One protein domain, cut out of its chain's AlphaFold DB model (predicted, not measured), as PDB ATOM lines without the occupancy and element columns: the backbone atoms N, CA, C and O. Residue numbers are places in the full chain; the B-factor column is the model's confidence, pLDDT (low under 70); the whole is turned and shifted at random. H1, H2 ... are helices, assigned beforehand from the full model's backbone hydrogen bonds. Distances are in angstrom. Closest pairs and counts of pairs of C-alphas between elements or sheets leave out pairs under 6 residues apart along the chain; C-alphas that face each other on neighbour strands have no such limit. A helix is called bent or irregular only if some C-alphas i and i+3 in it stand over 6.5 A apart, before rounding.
ATOM      1  N   GLY A 603      52.768 -21.549 -15.683       83.81
ATOM      2  CA  GLY A 603      51.978 -21.967 -14.521       83.81
ATOM      3  C   GLY A 603      50.571 -22.457 -14.880       83.81
ATOM      4  O   GLY A 603      50.070 -23.369 -14.228       83.81
ATOM      5  N   MET A 604      49.949 -21.876 -15.914       83.94
ATOM      6  CA  MET A 604      48.671 -22.360 -16.453       83.94
ATOM      7  C   MET A 604      48.851 -23.725 -17.117       83.94
ATOM      8  O   MET A 604      48.112 -24.648 -16.789       83.94
ATOM      9  N   ALA A 605      49.877 -23.872 -17.961       89.31
ATOM     10  CA  ALA A 605      50.210 -25.142 -18.602       89.31
ATOM     11  C   ALA A 605      50.528 -26.242 -17.578       89.31
ATOM     12  O   ALA A 605      50.027 -27.357 -17.692       89.31
ATOM     13  N   ASP A 606      51.303 -25.930 -16.536       89.69
ATOM     14  CA  ASP A 606      51.612 -26.890 -15.479       89.69
ATOM     15  C   ASP A 606      50.339 -27.360 -14.757       89.69
ATOM     16  O   ASP A 606      50.145 -28.556 -14.531       89.69
ATOM     17  N   GLN A 607      49.466 -26.417 -14.382       89.12
ATOM     18  CA  GLN A 607      48.208 -26.710 -13.697       89.12
ATOM     19  C   GLN A 607      47.293 -27.576 -14.564       89.12
ATOM     20  O   GLN A 607      46.702 -28.537 -14.073       89.12
ATOM     21  N   GLU A 608      47.182 -27.240 -15.841       89.94
ATOM     22  CA  GLU A 608      46.362 -27.953 -16.805       89.94
ATOM     23  C   GLU A 608      46.857 -29.382 -17.032       89.94
ATOM     24  O   GLU A 608      46.080 -30.325 -16.906       89.94
ATOM     25  N   ILE A 609      48.158 -29.571 -17.262       90.69
ATOM     26  CA  ILE A 609      48.734 -30.902 -17.468       90.69
ATOM     27  C   ILE A 609      48.541 -31.772 -16.218       90.69
ATOM     28  O   ILE A 609      48.173 -32.944 -16.318       90.69
ATOM     29  N   LEU A 610      48.730 -31.204 -15.023       91.62
ATOM     30  CA  LEU A 610      48.443 -31.904 -13.772       91.62
ATOM     31  C   LEU A 610      46.949 -32.229 -13.615       91.62
ATOM     32  O   LEU A 610      46.612 -33.318 -13.146       91.62
ATOM     33  N   ASN A 611      46.052 -31.332 -14.027       92.00
ATOM     34  CA  ASN A 611      44.611 -31.583 -14.057       92.00
ATOM     35  C   ASN A 611      44.241 -32.695 -15.040       92.00
ATOM     36  O   ASN A 611      43.408 -33.535 -14.694       92.00
ATOM     37  N   ALA A 612      44.888 -32.755 -16.204       90.12
ATOM     38  CA  ALA A 612      44.727 -33.837 -17.167       90.12
ATOM     39  C   ALA A 612      45.129 -35.182 -16.543       90.12
ATOM     40  O   ALA A 612      44.373 -36.153 -16.586       90.12
ATOM     41  N   MET A 613      46.297 -35.221 -15.889       88.69
ATOM     42  CA  MET A 613      46.806 -36.399 -15.181       88.69
ATOM     43  C   MET A 613      45.852 -36.854 -14.070       88.69
ATOM     44  O   MET A 613      45.490 -38.029 -14.012       88.69
ATOM     45  N   LEU A 614      45.390 -35.941 -13.212       89.94
ATOM     46  CA  LEU A 614      44.391 -36.270 -12.192       89.94
ATOM     47  C   LEU A 614      43.090 -36.765 -12.841       89.94
ATOM     48  O   LEU A 614      42.537 -37.778 -12.417       89.94
ATOM     49  N   GLY A 615      42.642 -36.128 -13.925       85.56
ATOM     50  CA  GLY A 615      41.420 -36.481 -14.649       85.56
ATOM     51  C   GLY A 615      41.441 -37.912 -15.190       85.56
ATOM     52  O   GLY A 615      40.452 -38.636 -15.071       85.56
ATOM     53  N   THR A 616      42.599 -38.374 -15.672       83.62
ATOM     54  CA  THR A 616      42.814 -39.760 -16.123       83.62
ATOM     55  C   THR A 616      43.145 -40.745 -14.994       83.62
ATOM     56  O   THR A 616      43.325 -41.936 -15.250       83.62
ATOM     57  N   GLY A 617      43.183 -40.290 -13.737       84.38
ATOM     58  CA  GLY A 617      43.431 -41.116 -12.553       84.38
ATOM     59  C   GLY A 617      44.911 -41.336 -12.224       84.38
ATOM     60  O   GLY A 617      45.233 -42.200 -11.403       84.38
ATOM     61  N   HIS A 618      45.823 -40.576 -12.835       85.00
ATOM     62  CA  HIS A 618      47.239 -40.608 -12.482       85.00
ATOM     63  C   HIS A 618      47.480 -39.957 -11.122       85.00
ATOM     64  O   HIS A 618      46.869 -38.960 -10.743       85.00
ATOM     65  N   THR A 619      48.415 -40.531 -10.367       82.75
ATOM     66  CA  THR A 619      48.825 -39.965  -9.081       82.75
ATOM     67  C   THR A 619      49.818 -38.836  -9.315       82.75
ATOM     68  O   THR A 619      50.908 -39.073  -9.829       82.75
ATOM     69  N   VAL A 620      49.471 -37.628  -8.877       87.25
ATOM     70  CA  VAL A 620      50.400 -36.494  -8.836       87.25
ATOM     71  C   VAL A 620      51.187 -36.529  -7.528       87.25
ATOM     72  O   VAL A 620      50.619 -36.696  -6.446       87.25
ATOM     73  N   THR A 621      52.508 -36.387  -7.616       84.00
ATOM     74  CA  THR A 621      53.416 -36.420  -6.458       84.00
ATOM     75  C   THR A 621      54.068 -35.059  -6.226       84.00
ATOM     76  O   THR A 621      54.091 -34.207  -7.107       84.00
ATOM     77  N   GLY A 622      54.562 -34.814  -5.009       84.56
ATOM     78  CA  GLY A 622      55.286 -33.576  -4.685       84.56
ATOM     79  C   GLY A 622      54.415 -32.367  -4.316       84.56
ATOM     80  O   GLY A 622      54.966 -31.325  -3.962       84.56
ATOM     81  N   LEU A 623      53.082 -32.496  -4.319       90.56
ATOM     82  CA  LEU A 623      52.168 -31.421  -3.919       90.56
ATOM     83  C   LEU A 623      51.972 -31.339  -2.388       90.56
ATOM     84  O   LEU A 623      51.746 -32.366  -1.737       90.56
ATOM     85  N   PRO A 624      52.012 -30.134  -1.784       89.69
ATOM     86  CA  PRO A 624      51.623 -29.912  -0.395       89.69
ATOM     87  C   PRO A 624      50.129 -30.187  -0.141       89.69
ATOM     88  O   PRO A 624      49.308 -30.070  -1.055       89.69
ATOM     89  N   PRO A 625      49.730 -30.473   1.115       85.94
ATOM     90  CA  PRO A 625      48.318 -30.541   1.486       85.94
ATOM     91  C   PRO A 625      47.568 -29.252   1.116       85.94
ATOM     92  O   PRO A 625      48.065 -28.159   1.377       85.94
ATOM     93  N   GLY A 626      46.368 -29.388   0.546       86.06
ATOM     94  CA  GLY A 626      45.513 -28.262   0.145       86.06
ATOM     95  C   GLY A 626      45.657 -27.820  -1.316       86.06
ATOM     96  O   GLY A 626      44.809 -27.075  -1.786       86.06
ATOM     97  N   TYR A 627      46.664 -28.314  -2.045       92.12
ATOM     98  CA  TYR A 627      46.841 -28.028  -3.479       92.12
ATOM     99  C   TYR A 627      45.990 -28.916  -4.397       92.12
ATOM    100  O   TYR A 627      45.905 -28.640  -5.588       92.12
ATOM    101  N   ILE A 628      45.362 -29.964  -3.855       92.44
ATOM    102  CA  ILE A 628      44.367 -30.778  -4.559       92.44
ATOM    103  C   ILE A 628      43.009 -30.534  -3.902       92.44
ATOM    104  O   ILE A 628      42.861 -30.727  -2.690       92.44
ATOM    105  N   VAL A 629      42.035 -30.121  -4.707       89.81
ATOM    106  CA  VAL A 629      40.640 -29.903  -4.322       89.81
ATOM    107  C   VAL A 629      39.807 -31.077  -4.825       89.81
ATOM    108  O   VAL A 629      39.973 -31.516  -5.960       89.81
ATOM    109  N   TYR A 630      38.935 -31.593  -3.959       86.88
ATOM    110  CA  TYR A 630      37.990 -32.676  -4.251       86.88
ATOM    111  C   TYR A 630      36.562 -32.132  -4.128       86.88
ATOM    112  O   TYR A 630      35.886 -32.343  -3.121       86.88
ATOM    113  N   ASP A 631      36.168 -31.341  -5.117       84.62
ATOM    114  CA  ASP A 631      34.822 -30.807  -5.329       84.62
ATOM    115  C   ASP A 631      34.001 -31.786  -6.195       84.62
ATOM    116  O   ASP A 631      33.842 -32.950  -5.824       84.62
ATOM    117  N   ASP A 632      33.454 -31.345  -7.323       79.44
ATOM    118  CA  ASP A 632      32.787 -32.182  -8.320       79.44
ATOM    119  C   ASP A 632      33.756 -33.035  -9.159       79.44
ATOM    120  O   ASP A 632      33.311 -33.919  -9.892       79.44
ATOM    121  N   HIS A 633      35.071 -32.870  -8.973       81.81
ATOM    122  CA  HIS A 633      36.111 -33.658  -9.632       81.81
ATOM    123  C   HIS A 633      36.478 -34.926  -8.821       81.81
ATOM    124  O   HIS A 633      37.168 -34.840  -7.798       81.81
ATOM    125  N   PRO A 634      36.092 -36.147  -9.253       82.62
ATOM    126  CA  PRO A 634      36.225 -37.368  -8.446       82.62
ATOM    127  C   PRO A 634      37.672 -37.812  -8.191       82.62
ATOM    128  O   PRO A 634      37.943 -38.451  -7.174       82.62
ATOM    129  N   ASN A 635      38.600 -37.463  -9.085       85.69
ATOM    130  CA  ASN A 635      40.035 -37.710  -8.906       85.69
ATOM    131  C   ASN A 635      40.782 -36.483  -8.345       85.69
ATOM    132  O   ASN A 635      41.993 -36.536  -8.132       85.69
ATOM    133  N   GLY A 636      40.046 -35.408  -8.059       88.81
ATOM    134  CA  GLY A 636      40.564 -34.109  -7.670       88.81
ATOM    135  C   GLY A 636      41.068 -33.276  -8.851       88.81
ATOM    136  O   GLY A 636      41.349 -33.788  -9.937       88.81
ATOM    137  N   ARG A 637      41.207 -31.977  -8.599       91.56
ATOM    138  CA  ARG A 637      41.875 -31.007  -9.473       91.56
ATOM    139  C   ARG A 637      42.867 -30.174  -8.670       91.56
ATOM    140  O   ARG A 637      42.757 -30.060  -7.448       91.56
ATOM    141  N   ILE A 638      43.825 -29.568  -9.350       91.94
ATOM    142  CA  ILE A 638      44.732 -28.584  -8.781       91.94
ATOM    143  C   ILE A 638      43.934 -27.335  -8.380       91.94
ATOM    144  O   ILE A 638      43.123 -26.818  -9.154       91.94
ATOM    145  N   ALA A 639      44.151 -26.874  -7.148       89.38
ATOM    146  CA  ALA A 639      43.603 -25.616  -6.652       89.38
ATOM    147  C   ALA A 639      44.168 -24.452  -7.473       89.38
ATOM    148  O   ALA A 639      45.382 -24.358  -7.631       89.38
ATOM    149  N   THR A 640      43.317 -23.549  -7.948       86.50
ATOM    150  CA  THR A 640      43.749 -22.315  -8.612       86.50
ATOM    151  C   THR A 640      44.535 -21.424  -7.644       86.50
ATOM    152  O   THR A 640      44.393 -21.516  -6.420       86.50
ATOM    153  N   LEU A 641      45.348 -20.511  -8.183       84.56
ATOM    154  CA  LEU A 641      46.037 -19.512  -7.364       84.56
ATOM    155  C   LEU A 641      45.040 -18.700  -6.516       84.56
ATOM    156  O   LEU A 641      45.266 -18.517  -5.323       84.56
ATOM    157  N   GLU A 642      43.918 -18.291  -7.102       84.56
ATOM    158  CA  GLU A 642      42.852 -17.517  -6.448       84.56
ATOM    159  C   GLU A 642      42.248 -18.248  -5.234       84.56
ATOM    160  O   GLU A 642      41.934 -17.626  -4.219       84.56
ATOM    161  N   GLU A 643      42.146 -19.580  -5.280       87.50
ATOM    162  CA  GLU A 643      41.678 -20.404  -4.154       87.50
ATOM    163  C   GLU A 643      42.710 -20.522  -3.016       87.50
ATOM    164  O   GLU A 643      42.356 -20.769  -1.854       87.50
ATOM    165  N   LEU A 644      43.996 -20.341  -3.328       89.75
ATOM    166  CA  LEU A 644      45.104 -20.464  -2.380       89.75
ATOM    167  C   LEU A 644      45.593 -19.114  -1.831       89.75
ATOM    168  O   LEU A 644      46.168 -19.071  -0.739       89.75
ATOM    169  N   GLU A 645      45.329 -18.004  -2.518       89.62
ATOM    170  CA  GLU A 645      45.671 -16.649  -2.067       89.62
ATOM    171  C   GLU A 645      45.114 -16.304  -0.671       89.62
ATOM    172  O   GLU A 645      45.882 -15.811   0.167       89.62
ATOM    173  N   PRO A 646      43.848 -16.629  -0.321       92.94
ATOM    174  CA  PRO A 646      43.323 -16.432   1.034       92.94
ATOM    175  C   PRO A 646      44.092 -17.202   2.118       92.94
ATOM    176  O   PRO A 646      44.021 -16.857   3.297       92.94
ATOM    177  N   GLN A 647      44.840 -18.237   1.728       89.25
ATOM    178  CA  GLN A 647      45.677 -19.057   2.606       89.25
ATOM    179  C   GLN A 647      47.110 -18.503   2.723       89.25
ATOM    180  O   GLN A 647      47.956 -19.092   3.398       89.25
ATOM    181  N   GLY A 648      47.386 -17.353   2.100       90.19
ATOM    182  CA  GLY A 648      48.683 -16.683   2.110       90.19
ATOM    183  C   GLY A 648      49.664 -17.194   1.054       90.19
ATOM    184  O   GLY A 648      50.851 -16.880   1.150       90.19
ATOM    185  N   VAL A 649      49.200 -17.976   0.070       90.25
ATOM    186  CA  VAL A 649      50.032 -18.434  -1.049       90.25
ATOM    187  C   VAL A 649      50.181 -17.305  -2.063       90.25
ATOM    188  O   VAL A 649      49.207 -16.780  -2.584       90.25
ATOM    189  N   THR A 650      51.423 -16.924  -2.343       90.25
ATOM    190  CA  THR A 650      51.751 -15.930  -3.376       90.25
ATOM    191  C   THR A 650      51.911 -16.587  -4.754       90.25
ATOM    192  O   THR A 650      52.284 -17.763  -4.811       90.25
ATOM    193  N   PRO A 651      51.768 -15.838  -5.868       83.06
ATOM    194  CA  PRO A 651      52.009 -16.365  -7.217       83.06
ATOM    195  C   PRO A 651      53.366 -17.076  -7.350       83.06
ATOM    196  O   PRO A 651      53.459 -18.186  -7.865       83.06
ATOM    197  N   GLY A 652      54.430 -16.487  -6.789       84.12
ATOM    198  CA  GLY A 652      55.766 -17.091  -6.814       84.12
ATOM    199  C   GLY A 652      55.878 -18.377  -5.987       84.12
ATOM    200  O   GLY A 652      56.622 -19.280  -6.358       84.12
ATOM    201  N   GLN A 653      55.154 -18.497  -4.871       89.00
ATOM    202  CA  GLN A 653      55.103 -19.748  -4.103       89.00
ATOM    203  C   GLN A 653      54.311 -20.827  -4.839       89.00
ATOM    204  O   GLN A 653      54.718 -21.984  -4.816       89.00
ATOM    205  N   TYR A 654      53.225 -20.447  -5.509       87.56
ATOM    206  CA  TYR A 654      52.412 -21.349  -6.315       87.56
ATOM    207  C   TYR A 654      53.227 -21.976  -7.456       87.56
ATOM    208  O   TYR A 654      53.354 -23.199  -7.513       87.56
ATOM    209  N   SER A 655      53.904 -21.164  -8.277       84.56
ATOM    210  CA  SER A 655      54.759 -21.671  -9.365       84.56
ATOM    211  C   SER A 655      55.922 -22.541  -8.868       84.56
ATOM    212  O   SER A 655      56.263 -23.536  -9.499       84.56
ATOM    213  N   ASN A 656      56.506 -22.220  -7.705       87.44
ATOM    214  CA  ASN A 656      57.580 -23.020  -7.096       87.44
ATOM    215  C   ASN A 656      57.115 -24.385  -6.555       87.44
ATOM    216  O   ASN A 656      57.955 -25.196  -6.166       87.44
ATOM    217  N   VAL A 657      55.805 -24.630  -6.486       91.00
ATOM    218  CA  VAL A 657      55.220 -25.910  -6.066       91.00
ATOM    219  C   VAL A 657      54.758 -26.714  -7.276       91.00
ATOM    220  O   VAL A 657      55.095 -27.891  -7.395       91.00
ATOM    221  N   ILE A 658      54.009 -26.075  -8.172       90.19
ATOM    222  CA  ILE A 658      53.309 -26.736  -9.272       90.19
ATOM    223  C   ILE A 658      54.282 -27.289 -10.332       90.19
ATOM    224  O   ILE A 658      54.248 -28.487 -10.613       90.19
ATOM    225  N   GLY A 659      55.227 -26.485 -10.829       87.56
ATOM    226  CA  GLY A 659      56.193 -26.935 -11.845       87.56
ATOM    227  C   GLY A 659      57.088 -28.106 -11.391       87.56
ATOM    228  O   GLY A 659      57.243 -29.094 -12.117       87.56
ATOM    229  N   PRO A 660      57.656 -28.083 -10.164       89.69
ATOM    230  CA  PRO A 660      58.385 -29.235  -9.631       89.69
ATOM    231  C   PRO A 660      57.522 -30.484  -9.427       89.69
ATOM    232  O   PRO A 660      58.026 -31.591  -9.625       89.69
ATOM    233  N   ALA A 661      56.249 -30.333  -9.047       90.25
ATOM    234  CA  ALA A 661      55.323 -31.457  -8.908       90.25
ATOM    235  C   ALA A 661      55.010 -32.112 -10.261       90.25
ATOM    236  O   ALA A 661      55.013 -33.344 -10.357       90.25
ATOM    237  N   LEU A 662      54.833 -31.312 -11.318       89.12
ATOM    238  CA  LEU A 662      54.731 -31.822 -12.685       89.12
ATOM    239  C   LEU A 662      55.998 -32.589 -13.069       89.12
ATOM    240  O   LEU A 662      55.924 -33.757 -13.440       89.12
ATOM    241  N   SER A 663      57.169 -31.972 -12.893       86.31
ATOM    242  CA  SER A 663      58.454 -32.594 -13.236       86.31
ATOM    243  C   SER A 663      58.642 -33.958 -12.559       86.31
ATOM    244  O   SER A 663      59.017 -34.918 -13.222       86.31
ATOM    245  N   GLN A 664      58.334 -34.061 -11.261       86.75
ATOM    246  CA  GLN A 664      58.424 -35.315 -10.501       86.75
ATOM    247  C   GLN A 664      57.413 -36.365 -10.966       86.75
ATOM    248  O   GLN A 664      57.731 -37.553 -11.000       86.75
ATOM    249  N   SER A 665      56.207 -35.939 -11.340       85.44
ATOM    250  CA  SER A 665      55.140 -36.841 -11.791       85.44
ATOM    251  C   SER A 665      55.396 -37.417 -13.192       85.44
ATOM    252  O   SER A 665      54.737 -38.375 -13.584       85.44
ATOM    253  N   LEU A 666      56.377 -36.874 -13.921       82.56
ATOM    254  CA  LEU A 666      56.774 -37.289 -15.268       82.56
ATOM    255  C   LEU A 666      58.101 -38.072 -15.315       82.56
ATOM    256  O   LEU A 666      58.623 -38.343 -16.400       82.56
ATOM    257  N   GLU A 667      58.696 -38.420 -14.168       78.38
ATOM    258  CA  GLU A 667      59.943 -39.192 -14.138       78.38
ATOM    259  C   GLU A 667      59.711 -40.714 -14.295       78.38
ATOM    260  O   GLU A 667      58.842 -41.276 -13.626       78.38
ATOM    261  N   PRO A 668      60.537 -41.432 -15.092       71.75
ATOM    262  CA  PRO A 668      61.637 -40.929 -15.913       71.75
ATOM    263  C   PRO A 668      61.153 -40.395 -17.269       71.75
ATOM    264  O   PRO A 668      60.389 -41.048 -17.978       71.75
ATOM    265  N   ARG A 669      61.692 -39.247 -17.681       67.81
ATOM    266  CA  ARG A 669      61.350 -38.640 -18.968       67.81
ATOM    267  C   ARG A 669      61.999 -39.394 -20.143       67.81
ATOM    268  O   ARG A 669      63.184 -39.737 -20.053       67.81
ATOM    269  N   PRO A 670      61.282 -39.614 -21.261       64.25
ATOM    270  CA  PRO A 670      61.859 -40.198 -22.465       64.25
ATOM    271  C   PRO A 670      63.071 -39.398 -22.964       64.25
ATOM    272  O   PRO A 670      62.986 -38.174 -23.075       64.25
ATOM    273  N   PRO A 671      64.187 -40.052 -23.337       59.97
ATOM    274  CA  PRO A 671      65.381 -39.358 -23.828       59.97
ATOM    275  C   PRO A 671      65.187 -38.613 -25.159       59.97
ATOM    276  O   PRO A 671      66.064 -37.849 -25.553       59.97
ATOM    277  N   SER A 672      64.100 -38.891 -25.887       67.06
ATOM    278  CA  SER A 672      63.832 -38.382 -27.238       67.06
ATOM    279  C   SER A 672      63.244 -36.972 -27.282       67.06
ATOM    280  O   SER A 672      63.252 -36.369 -28.351       67.06
ATOM    281  N   GLU A 673      62.750 -36.437 -26.164       67.12
ATOM    282  CA  GLU A 673      61.971 -35.194 -26.168       67.12
ATOM    283  C   GLU A 673      62.815 -33.964 -25.818       67.12
ATOM    284  O   GLU A 673      63.475 -33.915 -24.779       67.12
TER     285      GLU A 673
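What this domain is: This is residues 603 to 673 of the 699 residues of the protein "Secreted protein" of Mycobacterium pseudoshottsii JCM 15466 (UniProt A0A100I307). Two helices, H1 and H3, pack together at a slant, and between H1 and H2 the chain makes a long loop, residues 616 to 640, that folds back on itself in a short antiparallel pairing of residues 628 to 629 with 637 to 638. The short H2 stands near the beginning of H3, and the tail of residues 667 to 673 sticks out. The printed part has 71 residues with three named helices, in the order H1, H2, H3, and no named strand; it is all helix by class, though under half of its residues, 35, are in named elements. It is compact, with a radius of gyration of the C-alphas of 12.2 A and spans of 41 by 28 by 18 A.

Where its parts are: Find C-alpha 603 at (51.978, -21.967, -14.521); from there H1 runs 17.9 A through residues 603 to 615. Pass the long link to H2, residues 641 to 647, which is irregular, but only just: C-alphas 643 and 646 are 6.7 A apart. H3, residues 651 to 665, runs 21.2 A to C-alpha 665 at (55.140, -36.841, -11.791); it is neither bent nor irregular, but only just, with C-alphas 656 and 659 6.3 A apart.

How they stand to each other: H1 and H3 touch, with the closest C-alphas, those of Asp 606 and Gly 659, 5.8 A apart; they run the same way at a steep tilt of 44 degrees. H2 and H3 are close but not clearly touching: their closest C-alphas, those of Leu 641 and Tyr 654, are 6.7 A apart, and they run opposite ways at a steep tilt of 65 degrees. H1 and H2 are apart. In H1 every O i to N i+4 pair is within hydrogen-bond range, in H3 10 of 11, and in H2 1 of 3, beside 2 of 4 O i to N i+3 pairs.

The domain as a whole: The two C-alphas farthest apart, those of Pro 646 and Ser 672, are 41.3 A apart. The printed part has no cut; the link from H1 to H2 is long and that from H2 to H3 tight. Look for low confidence at residues 669 to 673, under 70, against a mean pLDDT of 85.7 of the printed part.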